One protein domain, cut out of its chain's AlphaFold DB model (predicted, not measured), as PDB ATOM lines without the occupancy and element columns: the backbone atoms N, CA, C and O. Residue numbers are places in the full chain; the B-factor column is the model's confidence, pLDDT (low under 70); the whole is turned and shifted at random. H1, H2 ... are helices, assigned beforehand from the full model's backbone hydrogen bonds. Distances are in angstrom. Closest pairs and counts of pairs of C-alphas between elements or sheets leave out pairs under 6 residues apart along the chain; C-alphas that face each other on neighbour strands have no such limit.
ATOM      1  N   MET A 200      16.363  -3.744 -30.191       84.00
ATOM      2  CA  MET A 200      15.380  -3.380 -31.226       84.00
ATOM      3  C   MET A 200      15.957  -3.555 -32.644       84.00
ATOM      4  O   MET A 200      15.243  -3.961 -33.560       84.00
ATOM      5  N   GLU A 201      17.261  -3.338 -32.809       86.25
ATOM      6  CA  GLU A 201      18.009  -3.553 -34.046       86.25
ATOM      7  C   GLU A 201      18.140  -5.044 -34.384       86.25
ATOM      8  O   GLU A 201      17.926  -5.402 -35.537       86.25
ATOM      9  N   ASP A 202      18.414  -5.931 -33.415       86.62
ATOM     10  CA  ASP A 202      18.405  -7.390 -33.641       86.62
ATOM     11  C   ASP A 202      17.013  -7.905 -34.023       86.62
ATOM     12  O   ASP A 202      16.895  -8.766 -34.901       86.62
ATOM     13  N   PHE A 203      15.957  -7.386 -33.389       85.56
ATOM     14  CA  PHE A 203      14.581  -7.759 -33.715       85.56
ATOM     15  C   PHE A 203      14.205  -7.324 -35.130       85.56
ATOM     16  O   PHE A 203      13.734  -8.141 -35.925       85.56
ATOM     17  N   ILE A 204      14.464  -6.064 -35.487       85.06
ATOM     18  CA  ILE A 204      14.159  -5.569 -36.830       85.06
ATOM     19  C   ILE A 204      15.071  -6.242 -37.870       85.06
ATOM     20  O   ILE A 204      14.570  -6.683 -38.898       85.06
ATOM     21  N   ALA A 205      16.366  -6.438 -37.606       86.50
ATOM     22  CA  ALA A 205      17.261  -7.160 -38.515       86.50
ATOM     23  C   ALA A 205      16.861  -8.635 -38.693       86.50
ATOM     24  O   ALA A 205      16.914  -9.139 -39.809       86.50
ATOM     25  N   GLY A 206      16.421  -9.328 -37.638       86.31
ATOM     26  CA  GLY A 206      15.942 -10.712 -37.723       86.31
ATOM     27  C   GLY A 206      14.626 -10.847 -38.497       86.31
ATOM     28  O   GLY A 206      14.484 -11.752 -39.317       86.31
ATOM     29  N   VAL A 207      13.685  -9.918 -38.299       85.19
ATOM     30  CA  VAL A 207      12.427  -9.866 -39.068       85.19
ATOM     31  C   VAL A 207      12.672  -9.437 -40.518       85.19
ATOM     32  O   VAL A 207      12.019  -9.936 -41.431       85.19
ATOM     33  N   LEU A 208      13.634  -8.554 -40.778       84.31
ATOM     34  CA  LEU A 208      13.962  -8.149 -42.141       84.31
ATOM     35  C   LEU A 208      14.848  -9.185 -42.859       84.31
ATOM     36  O   LEU A 208      14.666  -9.344 -44.059       84.31
ATOM     37  N   GLU A 209      15.671  -9.992 -42.171       83.38
ATOM     38  CA  GLU A 209      16.325 -11.187 -42.751       83.38
ATOM     39  C   GLU A 209      15.294 -12.218 -43.268       83.38
ATOM     40  O   GLU A 209      15.553 -12.880 -44.273       83.38
ATOM     41  N   VAL A 210      14.101 -12.310 -42.656       80.56
ATOM     42  CA  VAL A 210      12.957 -13.070 -43.209       80.56
ATOM     43  C   VAL A 210      12.423 -12.416 -44.488       80.56
ATOM     44  O   VAL A 210      12.305 -13.063 -45.531       80.56
ATOM     45  N   TYR A 211      12.061 -11.130 -44.416       77.62
ATOM     46  CA  TYR A 211      11.336 -10.443 -45.494       77.62
ATOM     47  C   TYR A 211      12.224 -10.023 -46.680       77.62
ATOM     48  O   TYR A 211      11.697  -9.795 -47.777       77.62
ATOM     49  N   GLU A 212      13.551  -9.990 -46.509       81.38
ATOM     50  CA  GLU A 212      14.545  -9.823 -47.578       81.38
ATOM     51  C   GLU A 212      14.315 -10.872 -48.667       81.38
ATOM     52  O   GLU A 212      14.158 -10.504 -49.832       81.38
ATOM     53  N   GLY A 213      14.187 -12.155 -48.280       67.19
ATOM     54  CA  GLY A 213      13.684 -13.279 -49.093       67.19
ATOM     55  C   GLY A 213      14.109 -13.260 -50.568       67.19
ATOM     56  O   GLY A 213      13.289 -13.513 -51.455       67.19
ATOM     57  N   SER A 214      15.333 -12.802 -50.812       69.50
ATOM     58  CA  SER A 214      15.984 -12.531 -52.089       69.50
ATOM     59  C   SER A 214      17.480 -12.407 -51.773       69.50
ATOM     60  O   SER A 214      17.820 -11.902 -50.705       69.50
ATOM     61  N   PRO A 215      18.399 -12.854 -52.640       72.12
ATOM     62  CA  PRO A 215      19.835 -12.773 -52.346       72.12
ATOM     63  C   PRO A 215      20.385 -11.332 -52.372       72.12
ATOM     64  O   PRO A 215      21.534 -11.105 -51.998       72.12
ATOM     65  N   SER A 216      19.582 -10.366 -52.829       80.06
ATOM     66  CA  SER A 216      19.977  -9.005 -53.200       80.06
ATOM     67  C   SER A 216      19.987  -7.961 -52.074       80.06
ATOM     68  O   SER A 216      20.319  -6.816 -52.357       80.06
ATOM     69  N   GLY A 217      19.630  -8.282 -50.821       81.94
ATOM     70  CA  GLY A 217      19.625  -7.270 -49.748       81.94
ATOM     71  C   GLY A 217      18.462  -6.270 -49.816       81.94
ATOM     72  O   GLY A 217      18.553  -5.183 -49.249       81.94
ATOM     73  N   HIS A 218      17.385  -6.591 -50.537       83.81
ATOM     74  CA  HIS A 218      16.308  -5.649 -50.847       83.81
ATOM     75  C   HIS A 218      14.928  -6.183 -50.474       83.81
ATOM     76  O   HIS A 218      14.619  -7.352 -50.704       83.81
ATOM     77  N   ILE A 219      14.067  -5.294 -49.970       83.56
ATOM     78  CA  ILE A 219      12.670  -5.608 -49.658       83.56
ATOM     79  C   ILE A 219      11.755  -4.808 -50.589       83.56
ATOM     80  O   ILE A 219      11.872  -3.591 -50.730       83.56
ATOM     81  N   PHE A 220      10.843  -5.525 -51.247       87.12
ATOM     82  CA  PHE A 220       9.845  -4.970 -52.161       87.12
ATOM     83  C   PHE A 220       8.677  -4.331 -51.401       87.12
ATOM     84  O   PHE A 220       8.278  -4.833 -50.347       87.12
ATOM     85  N   PHE A 221       8.042  -3.310 -51.985       89.50
ATOM     86  CA  PHE A 221       6.892  -2.618 -51.384       89.50
ATOM     87  C   PHE A 221       5.800  -3.558 -50.825       89.50
ATOM     88  O   PHE A 221       5.494  -3.441 -49.637       89.50
ATOM     89  N   PRO A 222       5.276  -4.565 -51.562       89.88
ATOM     90  CA  PRO A 222       4.225  -5.442 -51.029       89.88
ATOM     91  C   PRO A 222       4.668  -6.266 -49.812       89.88
ATOM     92  O   PRO A 222       3.844  -6.615 -48.970       89.88
ATOM     93  N   ARG A 223       5.970  -6.557 -49.679       86.44
ATOM     94  CA  ARG A 223       6.518  -7.252 -48.508       86.44
ATOM     95  C   ARG A 223       6.570  -6.348 -47.275       86.44
ATOM     96  O   ARG A 223       6.255  -6.826 -46.191       86.44
ATOM     97  N   VAL A 224       6.869  -5.056 -47.436       88.69
ATOM     98  CA  VAL A 224       6.764  -4.075 -46.337       88.69
ATOM     99  C   VAL A 224       5.303  -3.863 -45.925       88.69
ATOM    100  O   VAL A 224       5.022  -3.828 -44.730       88.69
ATOM    101  N   VAL A 225       4.354  -3.840 -46.873       91.31
ATOM    102  CA  VAL A 225       2.911  -3.813 -46.556       91.31
ATOM    103  C   VAL A 225       2.498  -5.035 -45.726       91.31
ATOM    104  O   VAL A 225       1.840  -4.875 -44.702       91.31
ATOM    105  N   LEU A 226       2.899  -6.250 -46.118       86.88
ATOM    106  CA  LEU A 226       2.574  -7.476 -45.373       86.88
ATOM    107  C   LEU A 226       3.186  -7.487 -43.962       86.88
ATOM    108  O   LEU A 226       2.496  -7.829 -43.000       86.88
ATOM    109  N   LEU A 227       4.445  -7.060 -43.835       85.25
ATOM    110  CA  LEU A 227       5.134  -6.901 -42.553       85.25
ATOM    111  C   LEU A 227       4.387  -5.923 -41.630       85.25
ATOM    112  O   LEU A 227       4.009  -6.284 -40.514       85.25
ATOM    113  N   LEU A 228       4.117  -4.705 -42.107       89.38
ATOM    114  CA  LEU A 228       3.413  -3.681 -41.331       89.38
ATOM    115  C   LEU A 228       1.970  -4.094 -41.011       89.38
ATOM    116  O   LEU A 228       1.492  -3.805 -39.918       89.38
ATOM    117  N   ALA A 229       1.292  -4.827 -41.901       88.62
ATOM    118  CA  ALA A 229      -0.055  -5.340 -41.656       88.62
ATOM    119  C   ALA A 229      -0.087  -6.340 -40.500       88.62
ATOM    120  O   ALA A 229      -0.969  -6.252 -39.649       88.62
ATOM    121  N   THR A 230       0.867  -7.269 -40.425       82.69
ATOM    122  CA  THR A 230       0.911  -8.226 -39.312       82.69
ATOM    123  C   THR A 230       1.409  -7.577 -38.020       82.69
ATOM    124  O   THR A 230       0.794  -7.811 -36.983       82.69
ATOM    125  N   LEU A 231       2.388  -6.662 -38.062       83.56
ATOM    126  CA  LEU A 231       2.743  -5.834 -36.893       83.56
ATOM    127  C   LEU A 231       1.539  -5.033 -36.366       83.56
ATOM    128  O   LEU A 231       1.306  -4.995 -35.160       83.56
ATOM    129  N   LEU A 232       0.706  -4.475 -37.250       86.06
ATOM    130  CA  LEU A 232      -0.542  -3.811 -36.865       86.06
ATOM    131  C   LEU A 232      -1.608  -4.786 -36.333       86.06
ATOM    132  O   LEU A 232      -2.306  -4.429 -35.392       86.06
ATOM    133  N   ARG A 233      -1.727  -6.020 -36.853       83.50
ATOM    134  CA  ARG A 233      -2.621  -7.062 -36.284       83.50
ATOM    135  C   ARG A 233      -2.222  -7.462 -34.857       83.50
ATOM    136  O   ARG A 233      -3.095  -7.789 -34.058       83.50
ATOM    137  N   LEU A 234      -0.924  -7.452 -34.557       77.62
ATOM    138  CA  LEU A 234      -0.364  -7.739 -33.232       77.62
ATOM    139  C   LEU A 234      -0.551  -6.558 -32.267       77.62
ATOM    140  O   LEU A 234      -0.809  -6.763 -31.080       77.62
ATOM    141  N   ALA A 235      -0.442  -5.334 -32.794       81.81
ATOM    142  CA  ALA A 235      -0.577  -4.093 -32.042       81.81
ATOM    143  C   ALA A 235      -2.027  -3.729 -31.703       81.81
ATOM    144  O   ALA A 235      -2.329  -3.330 -30.579       81.81
ATOM    145  N   LEU A 236      -2.934  -3.884 -32.668       85.88
ATOM    146  CA  LEU A 236      -4.346  -3.523 -32.556       85.88
ATOM    147  C   LEU A 236      -5.141  -4.653 -31.886       85.88
ATOM    148  O   LEU A 236      -6.041  -5.265 -32.465       85.88
ATOM    149  N   GLN A 237      -4.783  -4.927 -30.632       84.50
ATOM    150  CA  GLN A 237      -5.536  -5.810 -29.745       84.50
ATOM    151  C   GLN A 237      -6.926  -5.211 -29.454       84.50
ATOM    152  O   GLN A 237      -7.071  -3.993 -29.507       84.50
ATOM    153  N   PRO A 238      -7.975  -5.996 -29.139       83.25
ATOM    154  CA  PRO A 238      -9.338  -5.466 -29.031       83.25
ATOM    155  C   PRO A 238      -9.526  -4.482 -27.877       83.25
ATOM    156  O   PRO A 238     -10.456  -3.687 -27.919       83.25
ATOM    157  N   SER A 239      -8.645  -4.527 -26.873       82.69
ATOM    158  CA  SER A 239      -8.469  -3.479 -25.868       82.69
ATOM    159  C   SER A 239      -8.072  -2.157 -26.528       82.69
ATOM    160  O   SER A 239      -8.849  -1.217 -26.483       82.69
ATOM    161  N   VAL A 240      -6.938  -2.127 -27.235       85.38
ATOM    162  CA  VAL A 240      -6.414  -0.954 -27.963       85.38
ATOM    163  C   VAL A 240      -7.396  -0.455 -29.036       85.38
ATOM    164  O   VAL A 240      -7.586   0.743 -29.204       85.38
ATOM    165  N   VAL A 241      -8.067  -1.360 -29.757       89.06
ATOM    166  CA  VAL A 241      -9.091  -1.005 -30.758       89.06
ATOM    167  C   VAL A 241     -10.315  -0.362 -30.104       89.06
ATOM    168  O   VAL A 241     -10.877   0.570 -30.675       89.06
ATOM    169  N   ARG A 242     -10.721  -0.838 -28.920       90.25
ATOM    170  CA  ARG A 242     -11.817  -0.245 -28.145       90.25
ATOM    171  C   ARG A 242     -11.400   1.103 -27.561       90.25
ATOM    172  O   ARG A 242     -12.077   2.074 -27.831       90.25
ATOM    173  N   GLU A 243     -10.253   1.179 -26.892       91.19
ATOM    174  CA  GLU A 243      -9.654   2.413 -26.358       91.19
ATOM    175  C   GLU A 243      -9.588   3.519 -27.423       91.19
ATOM    176  O   GLU A 243     -10.028   4.643 -27.188       91.19
ATOM    177  N   LEU A 244      -9.108   3.202 -28.630       91.50
ATOM    178  CA  LEU A 244      -9.069   4.154 -29.742       91.50
ATOM    179  C   LEU A 244     -10.480   4.558 -30.210       91.50
ATOM    180  O   LEU A 244     -10.709   5.736 -30.473       91.50
ATOM    181  N   ALA A 245     -11.435   3.624 -30.271       93.00
ATOM    182  CA  ALA A 245     -12.823   3.919 -30.638       93.00
ATOM    183  C   ALA A 245     -13.577   4.738 -29.569       93.00
ATOM    184  O   ALA A 245     -14.356   5.619 -29.932       93.00
ATOM    185  N   ASP A 246     -13.311   4.497 -28.284       94.50
ATOM    186  CA  ASP A 246     -13.853   5.239 -27.140       94.50
ATOM    187  C   ASP A 246     -13.311   6.684 -27.132       94.50
ATOM    188  O   ASP A 246     -14.047   7.627 -26.853       94.50
ATOM    189  N   ASN A 247     -12.061   6.878 -27.574       95.69
ATOM    190  CA  ASN A 247     -11.468   8.186 -27.899       95.69
ATOM    191  C   ASN A 247     -11.936   8.761 -29.263       95.69
ATOM    192  O   ASN A 247     -11.344   9.704 -29.787       95.69
ATOM    193  N   GLY A 248     -12.979   8.193 -29.883       95.62
ATOM    194  CA  GLY A 248     -13.578   8.670 -31.137       95.62
ATOM    195  C   GLY A 248     -12.789   8.365 -32.420       95.62
ATOM    196  O   GLY A 248     -13.235   8.723 -33.517       95.62
ATOM    197  N   LEU A 249     -11.639   7.688 -32.336       94.44
ATOM    198  CA  LEU A 249     -10.764   7.417 -33.477       94.44
ATOM    199  C   LEU A 249     -11.261   6.211 -34.288       94.44
ATOM    200  O   LEU A 249     -11.072   5.046 -33.933       94.44
ATOM    201  N   LYS A 250     -11.857   6.498 -35.449       93.44
ATOM    202  CA  LYS A 250     -12.274   5.486 -36.431       93.44
ATOM    203  C   LYS A 250     -11.056   4.871 -37.132       93.44
ATOM    204  O   LYS A 250     -10.599   5.373 -38.157       93.44
ATOM    205  N   LEU A 251     -10.553   3.767 -36.583       92.31
ATOM    206  CA  LEU A 251      -9.535   2.920 -37.215       92.31
ATOM    207  C   LEU A 251      -9.975   2.467 -38.618       92.31
ATOM    208  O   LEU A 251     -11.087   1.970 -38.801       92.31
ATOM    209  N   GLN A 252      -9.084   2.594 -39.607       93.56
ATOM    210  CA  GLN A 252      -9.309   1.998 -40.927       93.56
ATOM    211  C   GLN A 252      -9.096   0.470 -40.892       93.56
ATOM    212  O   GLN A 252      -8.653  -0.110 -39.898       93.56
ATOM    213  N   LYS A 253      -9.347  -0.214 -42.018       92.81
ATOM    214  CA  LYS A 253      -8.925  -1.614 -42.200       92.81
ATOM    215  C   LYS A 253      -7.399  -1.724 -42.087       92.81
ATOM    216  O   LYS A 253      -6.677  -0.939 -42.698       92.81
ATOM    217  N   VAL A 254      -6.905  -2.753 -41.393       89.69
ATOM    218  CA  VAL A 254      -5.461  -2.949 -41.137       89.69
ATOM    219  C   VAL A 254      -4.615  -2.967 -42.416       89.69
ATOM    220  O   VAL A 254      -3.535  -2.387 -42.429       89.69
ATOM    221  N   GLY A 255      -5.119  -3.550 -43.509       92.25
ATOM    222  CA  GLY A 255      -4.428  -3.540 -44.806       92.25
ATOM    223  C   GLY A 255      -4.222  -2.136 -45.391       92.25
ATOM    224  O   GLY A 255      -3.152  -1.862 -45.921       92.25
ATOM    225  N   ALA A 256      -5.191  -1.226 -45.232       94.75
ATOM    226  CA  ALA A 256      -5.057   0.163 -45.679       94.75
ATOM    227  C   ALA A 256      -4.040   0.924 -44.813       94.75
ATOM    228  O   ALA A 256      -3.133   1.560 -45.337       94.75
ATOM    229  N   MET A 257      -4.118   0.765 -43.489       94.00
ATOM    230  CA  MET A 257      -3.177   1.379 -42.541       94.00
ATOM    231  C   MET A 257      -1.729   0.926 -42.780       94.00
ATOM    232  O   MET A 257      -0.808   1.736 -42.730       94.00
ATOM    233  N   ALA A 258      -1.534  -0.355 -43.101       93.44
ATOM    234  CA  ALA A 258      -0.238  -0.913 -43.470       93.44
ATOM    235  C   ALA A 258       0.262  -0.442 -44.841       93.44
ATOM    236  O   ALA A 258       1.453  -0.187 -44.997       93.44
ATOM    237  N   TYR A 259      -0.637  -0.312 -45.822       95.62
ATOM    238  CA  TYR A 259      -0.318   0.221 -47.145       95.62
ATOM    239  C   TYR A 259       0.164   1.670 -47.047       95.62
ATOM    240  O   TYR A 259       1.253   1.987 -47.517       95.62
ATOM    241  N   THR A 260      -0.587   2.522 -46.349       94.69
ATOM    242  CA  THR A 260      -0.223   3.919 -46.091       94.69
ATOM    243  C   THR A 260       1.100   4.034 -45.326       94.69
ATOM    244  O   THR A 260       1.993   4.753 -45.763       94.69
ATOM    245  N   ALA A 261       1.291   3.263 -44.250       93.38
ATOM    246  CA  ALA A 261       2.555   3.265 -43.510       93.38
ATOM    247  C   ALA A 261       3.749   2.773 -44.360       93.38
ATOM    248  O   ALA A 261       4.863   3.276 -44.207       93.38
ATOM    249  N   ALA A 262       3.534   1.838 -45.294       93.12
ATOM    250  CA  ALA A 262       4.556   1.436 -46.260       93.12
ATOM    251  C   ALA A 262       4.853   2.545 -47.284       93.12
ATOM    252  O   ALA A 262       6.012   2.717 -47.655       93.12
ATOM    253  N   GLN A 263       3.852   3.322 -47.721       94.62
ATOM    254  CA  GLN A 263       4.080   4.496 -48.574       94.62
ATOM    255  C   GLN A 263       4.948   5.532 -47.852       94.62
ATOM    256  O   GLN A 263       5.919   6.001 -48.440       94.62
ATOM    257  N   ASP A 264       4.678   5.811 -46.573       91.50
ATOM    258  CA  ASP A 264       5.497   6.721 -45.760       91.50
ATOM    259  C   ASP A 264       6.946   6.207 -45.605       91.50
ATOM    260  O   ASP A 264       7.897   6.973 -45.776       91.50
ATOM    261  N   CYS A 265       7.137   4.900 -45.359       88.25
ATOM    262  CA  CYS A 265       8.467   4.268 -45.339       88.25
ATOM    263  C   CYS A 265       9.223   4.473 -46.664       88.25
ATOM    264  O   CYS A 265      10.413   4.793 -46.670       88.25
ATOM    265  N   PHE A 266       8.534   4.273 -47.791       88.50
ATOM    266  CA  PHE A 266       9.126   4.358 -49.125       88.50
ATOM    267  C   PHE A 266       9.428   5.807 -49.522       88.50
ATOM    268  O   PHE A 266      10.526   6.078 -50.009       88.50
ATOM    269  N   ALA A 267       8.529   6.750 -49.239       89.94
ATOM    270  CA  ALA A 267       8.746   8.174 -49.484       89.94
ATOM    271  C   ALA A 267       9.986   8.697 -48.738       89.94
ATOM    272  O   ALA A 267      10.829   9.367 -49.331       89.94
ATOM    273  N   LEU A 268      10.161   8.313 -47.469       86.38
ATOM    274  CA  LEU A 268      11.332   8.696 -46.673       86.38
ATOM    275  C   LEU A 268      12.628   8.009 -47.137       86.38
ATOM    276  O   LEU A 268      13.706   8.585 -46.996       86.38
ATOM    277  N   SER A 269      12.544   6.818 -47.737       81.75
ATOM    278  CA  SER A 269      13.707   6.167 -48.358       81.75
ATOM    279  C   SER A 269      14.130   6.805 -49.686       81.75
ATOM    280  O   SER A 269      15.322   6.899 -49.963       81.75
ATOM    281  N   ALA A 270      13.177   7.316 -50.478       74.75
ATOM    282  CA  ALA A 270      13.453   7.953 -51.768       74.75
ATOM    283  C   ALA A 270      14.303   9.231 -51.625       74.75
ATOM    284  O   ALA A 270      15.034   9.594 -52.542       74.75
ATOM    285  N   LEU A 271      14.265   9.870 -50.450       56.06
ATOM    286  CA  LEU A 271      15.108  11.014 -50.092       56.06
ATOM    287  C   LEU A 271      16.585  10.648 -49.839       56.06
ATOM    288  O   LEU A 271      17.408  11.544 -49.678       56.06
ATOM    289  N   THR A 272      16.944   9.360 -49.756       49.00
ATOM    290  CA  THR A 272      18.319   8.902 -49.465       49.00
ATOM    291  C   THR A 272      18.657   7.593 -50.204       49.00
ATOM    292  O   THR A 272      18.467   6.508 -49.646       49.00
ATOM    293  N   PRO A 273      19.194   7.656 -51.440       35.50
ATOM    294  CA  PRO A 273      19.538   6.471 -52.229       35.50
ATOM    295  C   PRO A 273      20.734   5.717 -51.624       35.50
ATOM    296  O   PRO A 273      21.892   6.034 -51.885       35.50
ATOM    297  N   LEU A 274      20.449   4.695 -50.813       39.47
ATOM    298  CA  LEU A 274      21.449   3.827 -50.186       39.47
ATOM    299  C   LEU A 274      21.118   2.351 -50.434       39.47
ATOM    300  O   LEU A 274      20.115   1.826 -49.949       39.47
ATOM    301  N   VAL A 275      21.999   1.676 -51.171       42.56
ATOM    302  CA  VAL A 275      21.983   0.219 -51.353       42.56
ATOM    303  C   VAL A 275      22.424  -0.450 -50.049       42.56
ATOM    304  O   VAL A 275      23.442  -0.072 -49.473       42.56
ATOM    305  N   PHE A 276      21.686  -1.464 -49.589       41.78
ATOM    306  CA  PHE A 276      22.013  -2.189 -48.358       41.78
ATOM    307  C   PHE A 276      23.233  -3.104 -48.545       41.78
ATOM    308  O   PHE A 276      23.116  -4.283 -48.888       41.78
ATOM    309  N   GLN A 277      24.433  -2.570 -48.315       42.38
ATOM    310  CA  GLN A 277      25.651  -3.373 -48.302       42.38
ATOM    311  C   GLN A 277      25.789  -4.069 -46.937       42.38
ATOM    312  O   GLN A 277      25.982  -3.420 -45.910       42.38
ATOM    313  N   VAL A 683      10.769  -0.114 -56.955       49.00
ATOM    314  CA  VAL A 683      11.259   0.618 -55.789       49.00
ATOM    315  C   VAL A 683      11.653  -0.412 -54.731       49.00
ATOM    316  O   VAL A 683      10.854  -1.270 -54.341       49.00
ATOM    317  N   PHE A 684      12.908  -0.341 -54.307       50.53
ATOM    318  CA  PHE A 684      13.497  -1.185 -53.278       50.53
ATOM    319  C   PHE A 684      13.801  -0.325 -52.059       50.53
ATOM    320  O   PHE A 684      14.262   0.806 -52.207       50.53
ATOM    321  N   VAL A 685      13.599  -0.872 -50.861       51.41
ATOM    322  CA  VAL A 685      13.953  -0.184 -49.614       51.41
ATOM    323  C   VAL A 685      14.993  -0.983 -48.848       51.41
ATOM    324  O   VAL A 685      14.904  -2.211 -48.740       51.41
ATOM    325  N   SER A 686      16.004  -0.266 -48.350       61.88
ATOM    326  CA  SER A 686      17.027  -0.812 -47.465       61.88
ATOM    327  C   SER A 686      16.440  -1.103 -46.084       61.88
ATOM    328  O   SER A 686      15.597  -0.368 -45.566       61.88
ATOM    329  N   ILE A 687      16.953  -2.162 -45.466       57.19
ATOM    330  CA  ILE A 687      16.651  -2.572 -44.093       57.19
ATOM    331  C   ILE A 687      16.835  -1.395 -43.115       57.19
ATOM    332  O   ILE A 687      15.972  -1.153 -42.267       57.19
ATOM    333  N   ASP A 688      17.880  -0.585 -43.310       60.97
ATOM    334  CA  ASP A 688      18.182   0.577 -42.466       60.97
ATOM    335  C   ASP A 688      17.122   1.684 -42.539       60.97
ATOM    336  O   ASP A 688      16.930   2.411 -41.568       60.97
ATOM    337  N   HIS A 689      16.414   1.840 -43.661       66.62
ATOM    338  CA  HIS A 689      15.356   2.850 -43.784       66.62
ATOM    339  C   HIS A 689      14.093   2.454 -43.033       66.62
ATOM    340  O   HIS A 689      13.457   3.320 -42.436       66.62
ATOM    341  N   VAL A 690      13.757   1.161 -42.996       61.53
ATOM    342  CA  VAL A 690      12.649   0.659 -42.169       61.53
ATOM    343  C   VAL A 690      12.996   0.809 -40.683       61.53
ATOM    344  O   VAL A 690      12.163   1.279 -39.911       61.53
ATOM    345  N   ILE A 691      14.245   0.516 -40.291       65.56
ATOM    346  CA  ILE A 691      14.755   0.789 -38.934       65.56
ATOM    347  C   ILE A 691      14.651   2.287 -38.612       65.56
ATOM    348  O   ILE A 691      14.047   2.659 -37.606       65.56
ATOM    349  N   ARG A 692      15.179   3.167 -39.475       70.75
ATOM    350  CA  ARG A 692      15.124   4.626 -39.278       70.75
ATOM    351  C   ARG A 692      13.690   5.137 -39.192       70.75
ATOM    352  O   ARG A 692      13.425   5.924 -38.294       70.75
ATOM    353  N   TRP A 693      12.765   4.673 -40.038       74.06
ATOM    354  CA  TRP A 693      11.353   5.072 -39.960       74.06
ATOM    355  C   TRP A 693      10.700   4.648 -38.644       74.06
ATOM    356  O   TRP A 693       9.940   5.422 -38.067       74.06
ATOM    357  N   LEU A 694      11.011   3.457 -38.128       65.94
ATOM    358  CA  LEU A 694      10.528   3.032 -36.815       65.94
ATOM    359  C   LEU A 694      11.122   3.905 -35.693       65.94
ATOM    360  O   LEU A 694      10.381   4.312 -34.795       65.94
ATOM    361  N   SER A 695      12.400   4.286 -35.783       65.62
ATOM    362  CA  SER A 695      13.143   4.967 -34.706       65.62
ATOM    363  C   SER A 695      13.149   6.511 -34.728       65.62
ATOM    364  O   SER A 695      13.323   7.117 -33.676       65.62
ATOM    365  N   SER A 696      12.941   7.191 -35.863       68.25
ATOM    366  CA  SER A 696      13.143   8.651 -36.009       68.25
ATOM    367  C   SER A 696      12.028   9.501 -35.383       68.25
ATOM    368  O   SER A 696      10.907   9.493 -35.891       68.25
ATOM    369  N   SER A 697      12.268  10.253 -34.312       47.31
ATOM    370  CA  SER A 697      11.215  11.033 -33.636       47.31
ATOM    371  C   SER A 697      10.492  12.044 -34.557       47.31
ATOM    372  O   SER A 697      11.100  12.944 -35.126       47.31
ATOM    373  N   GLU A 698       9.166  11.880 -34.664       51.53
ATOM    374  CA  GLU A 698       8.140  12.915 -34.941       51.53
ATOM    375  C   GLU A 698       8.063  13.611 -36.324       51.53
ATOM    376  O   GLU A 698       7.017  14.181 -36.656       51.53
ATOM    377  N   SER A 699       9.080  13.524 -37.183       43.69
ATOM    378  CA  SER A 699       9.268  14.438 -38.333       43.69
ATOM    379  C   SER A 699       8.358  14.306 -39.578       43.69
ATOM    380  O   SER A 699       8.608  15.008 -40.554       43.69
ATOM    381  N   SER A 700       7.291  13.489 -39.593       44.16
ATOM    382  CA  SER A 700       6.329  13.470 -40.724       44.16
ATOM    383  C   SER A 700       5.080  14.316 -40.428       44.16
ATOM    384  O   SER A 700       4.295  13.914 -39.564       44.16
ATOM    385  N   PRO A 701       4.863  15.466 -41.104       45.97
ATOM    386  CA  PRO A 701       3.678  16.307 -40.910       45.97
ATOM    387  C   PRO A 701       2.507  15.956 -41.844       45.97
ATOM    388  O   PRO A 701       1.376  16.329 -41.556       45.97
ATOM    389  N   GLN A 702       2.755  15.254 -42.956       49.00
ATOM    390  CA  GLN A 702       1.772  15.087 -44.039       49.00
ATOM    391  C   GLN A 702       0.671  14.054 -43.746       49.00
ATOM    392  O   GLN A 702      -0.315  13.991 -44.474       49.00
ATOM    393  N   ASN A 703       0.817  13.242 -42.694       59.72
ATOM    394  CA  ASN A 703      -0.099  12.145 -42.411       59.72
ATOM    395  C   ASN A 703      -0.359  11.984 -40.896       59.72
ATOM    396  O   ASN A 703       0.422  11.331 -40.194       59.72
ATOM    397  N   PRO A 704      -1.459  12.549 -40.355       58.59
ATOM    398  CA  PRO A 704      -1.774  12.426 -38.934       58.59
ATOM    399  C   PRO A 704      -2.103  10.982 -38.539       58.59
ATOM    400  O   PRO A 704      -1.740  10.555 -37.445       58.59
ATOM    401  N   GLN A 705      -2.719  10.190 -39.424       55.25
ATOM    402  CA  GLN A 705      -3.012   8.785 -39.127       55.25
ATOM    403  C   GLN A 705      -1.728   7.956 -39.021       55.25
ATOM    404  O   GLN A 705      -1.626   7.128 -38.122       55.25
ATOM    405  N   ALA A 706      -0.701   8.231 -39.832       56.09
ATOM    406  CA  ALA A 706       0.605   7.596 -39.663       56.09
ATOM    407  C   ALA A 706       1.260   7.931 -38.316       56.09
ATOM    408  O   ALA A 706       1.821   7.034 -37.689       56.09
ATOM    409  N   ARG A 707       1.135   9.168 -37.807       64.19
ATOM    410  CA  ARG A 707       1.565   9.507 -36.433       64.19
ATOM    411  C   ARG A 707       0.807   8.666 -35.393       64.19
ATOM    412  O   ARG A 707       1.440   7.998 -34.572       64.19
ATOM    413  N   TYR A 708      -0.524   8.626 -35.478       60.41
ATOM    414  CA  TYR A 708      -1.383   7.857 -34.566       60.41
ATOM    415  C   TYR A 708      -1.278   6.332 -34.703       60.41
ATOM    416  O   TYR A 708      -1.681   5.634 -33.782       60.41
ATOM    417  N   LEU A 709      -0.734   5.802 -35.802       60.16
ATOM    418  CA  LEU A 709      -0.468   4.369 -35.997       60.16
ATOM    419  C   LEU A 709       0.955   3.987 -35.609       60.16
ATOM    420  O   LEU A 709       1.190   2.918 -35.046       60.16
ATOM    421  N   ARG A 710       1.913   4.880 -35.858       68.81
ATOM    422  CA  ARG A 710       3.303   4.677 -35.478       68.81
ATOM    423  C   ARG A 710       3.485   4.682 -33.966       68.81
ATOM    424  O   ARG A 710       4.290   3.893 -33.484       68.81
ATOM    425  N   ALA A 711       2.733   5.484 -33.212       62.28
ATOM    426  CA  ALA A 711       2.767   5.409 -31.753       62.28
ATOM    427  C   ALA A 711       2.360   4.007 -31.231       62.28
ATOM    428  O   ALA A 711       3.169   3.422 -30.524       62.28
ATOM    429  N   PRO A 712       1.224   3.391 -31.622       52.66
ATOM    430  CA  PRO A 712       0.916   1.980 -31.374       52.66
ATOM    431  C   PRO A 712       1.950   0.982 -31.901       52.66
ATOM    432  O   PRO A 712       2.321   0.091 -31.147       52.66
ATOM    433  N   ILE A 713       2.461   1.118 -33.135       61.59
ATOM    434  CA  ILE A 713       3.506   0.211 -33.655       61.59
ATOM    435  C   ILE A 713       4.750   0.285 -32.762       61.59
ATOM    436  O   ILE A 713       5.191  -0.736 -32.252       61.59
ATOM    437  N   VAL A 714       5.289   1.477 -32.502       66.88
ATOM    438  CA  VAL A 714       6.484   1.670 -31.665       66.88
ATOM    439  C   VAL A 714       6.210   1.318 -30.201       66.88
ATOM    440  O   VAL A 714       7.082   0.735 -29.568       66.88
ATOM    441  N   ARG A 715       5.012   1.581 -29.660       58.25
ATOM    442  CA  ARG A 715       4.578   1.101 -28.333       58.25
ATOM    443  C   ARG A 715       4.496  -0.414 -28.280       58.25
ATOM    444  O   ARG A 715       4.753  -0.958 -27.222       58.25
ATOM    445  N   VAL A 716       4.142  -1.097 -29.365       54.34
ATOM    446  CA  VAL A 716       3.996  -2.559 -29.381       54.34
ATOM    447  C   VAL A 716       5.325  -3.237 -29.651       54.34
ATOM    448  O   VAL A 716       5.631  -4.181 -28.942       54.34
ATOM    449  N   LEU A 717       6.179  -2.704 -30.524       57.19
ATOM    450  CA  LEU A 717       7.592  -3.086 -30.562       57.19
ATOM    451  C   LEU A 717       8.198  -2.892 -29.156       57.19
ATOM    452  O   LEU A 717       8.643  -3.857 -28.546       57.19
ATOM    453  N   LYS A 718       8.084  -1.701 -28.547       59.62
ATOM    454  CA  LYS A 718       8.538  -1.474 -27.162       59.62
ATOM    455  C   LYS A 718       7.858  -2.395 -26.142       59.62
ATOM    456  O   LYS A 718       8.548  -2.908 -25.287       59.62
ATOM    457  N   ALA A 719       6.564  -2.692 -26.212       49.12
ATOM    458  CA  ALA A 719       5.902  -3.560 -25.230       49.12
ATOM    459  C   ALA A 719       6.135  -5.063 -25.475       49.12
ATOM    460  O   ALA A 719       5.834  -5.868 -24.592       49.12
ATOM    461  N   LEU A 720       6.618  -5.461 -26.656       45.44
ATOM    462  CA  LEU A 720       7.118  -6.808 -26.949       45.44
ATOM    463  C   LEU A 720       8.589  -6.953 -26.508       45.44
ATOM    464  O   LEU A 720       8.953  -8.018 -26.024       45.44
ATOM    465  N   PHE A 721       9.400  -5.892 -26.638       52.62
ATOM    466  CA  PHE A 721      10.867  -5.937 -26.491       52.62
ATOM    467  C   PHE A 721      11.435  -5.283 -25.214       52.62
ATOM    468  O   PHE A 721      12.555  -5.594 -24.812       52.62
ATOM    469  N   TRP A 722      10.711  -4.369 -24.565       40.34
ATOM    470  CA  TRP A 722      11.138  -3.695 -23.334       40.34
ATOM    471  C   TRP A 722      10.782  -4.560 -22.129       40.34
ATOM    472  O   TRP A 722       9.675  -4.517 -21.592       40.34
ATOM    473  N   ARG A 723      11.748  -5.376 -21.713       43.47
ATOM    474  CA  ARG A 723      11.691  -6.117 -20.457       43.47
ATOM    475  C   ARG A 723      12.155  -5.205 -19.325       43.47
ATOM    476  O   ARG A 723      13.338  -4.886 -19.235       43.47
ATOM    477  N   GLU A 724      11.239  -4.823 -18.442       39.00
ATOM    478  CA  GLU A 724      11.610  -4.249 -17.149       39.00
ATOM    479  C   GLU A 724      12.459  -5.279 -16.389       39.00
ATOM    480  O   GLU A 724      12.037  -6.412 -16.160       39.00
TER     481      GLU A 724
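Overview. This is residues 200 to 277 and 683 to 724 of the 765 residues of an uncharacterized protein of Chromera velia CCMP2878 (UniProt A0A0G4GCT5). The longest helix, H6, lies across a core of two crossed helices, H2 and H4. H1 and H5 pack together at one end of this core, and H3 is set off at the other end, touching no helix. The printed part has 120 residues, with six named helices in the order H1 to H6 and no named strand: all helix, mostly crossed in packing. It is compact, with a radius of gyration of the C-alphas of 14.3 A and spans of 45 by 34 by 24 A.

Along the chain. H6, residues 704 to 721, is 25.5 A long and ends with C-alpha 721 at (10.867, -5.937, -26.491). H4, residues 254 to 270, measures 24.3 A, and H2, residues 221 to 235, 20.8 A. H1, residues 200 to 212, begins with C-alpha 200 at (15.380, -3.380, -31.226) and is 17.6 A long. H5 is residues 687 to 695, 12.5 A, and H3 is residues 238 to 246, 11.8 A.

Arrangement. H6 touches H4, about perpendicular at 84 degrees; the closest C-alphas, of Ala 261 and Ala 706, are 6.1 A apart. H2 and H4 touch at a steep tilt of 52 degrees, opposite ways, closest at the C-alphas of Ala 229 and Ala 258, 4.8 A. H1 touches H5, closest at the C-alphas of Leu 208 and Ile 687, 6.5 A. H2 and H3 meet only through their tight link. Every O i to N i+4 pair is within hydrogen-bond range in H1 to H5; in H6, 13 of 14 are.

Size, cuts and confidence. Residues 278 to 682 are not printed, and C-alphas 277 and 683 are 16.7 A apart across this cut. No link printed whole is long. Mean pLDDT of the printed part is 73.8; residues 694 to 724 are under 70, among others.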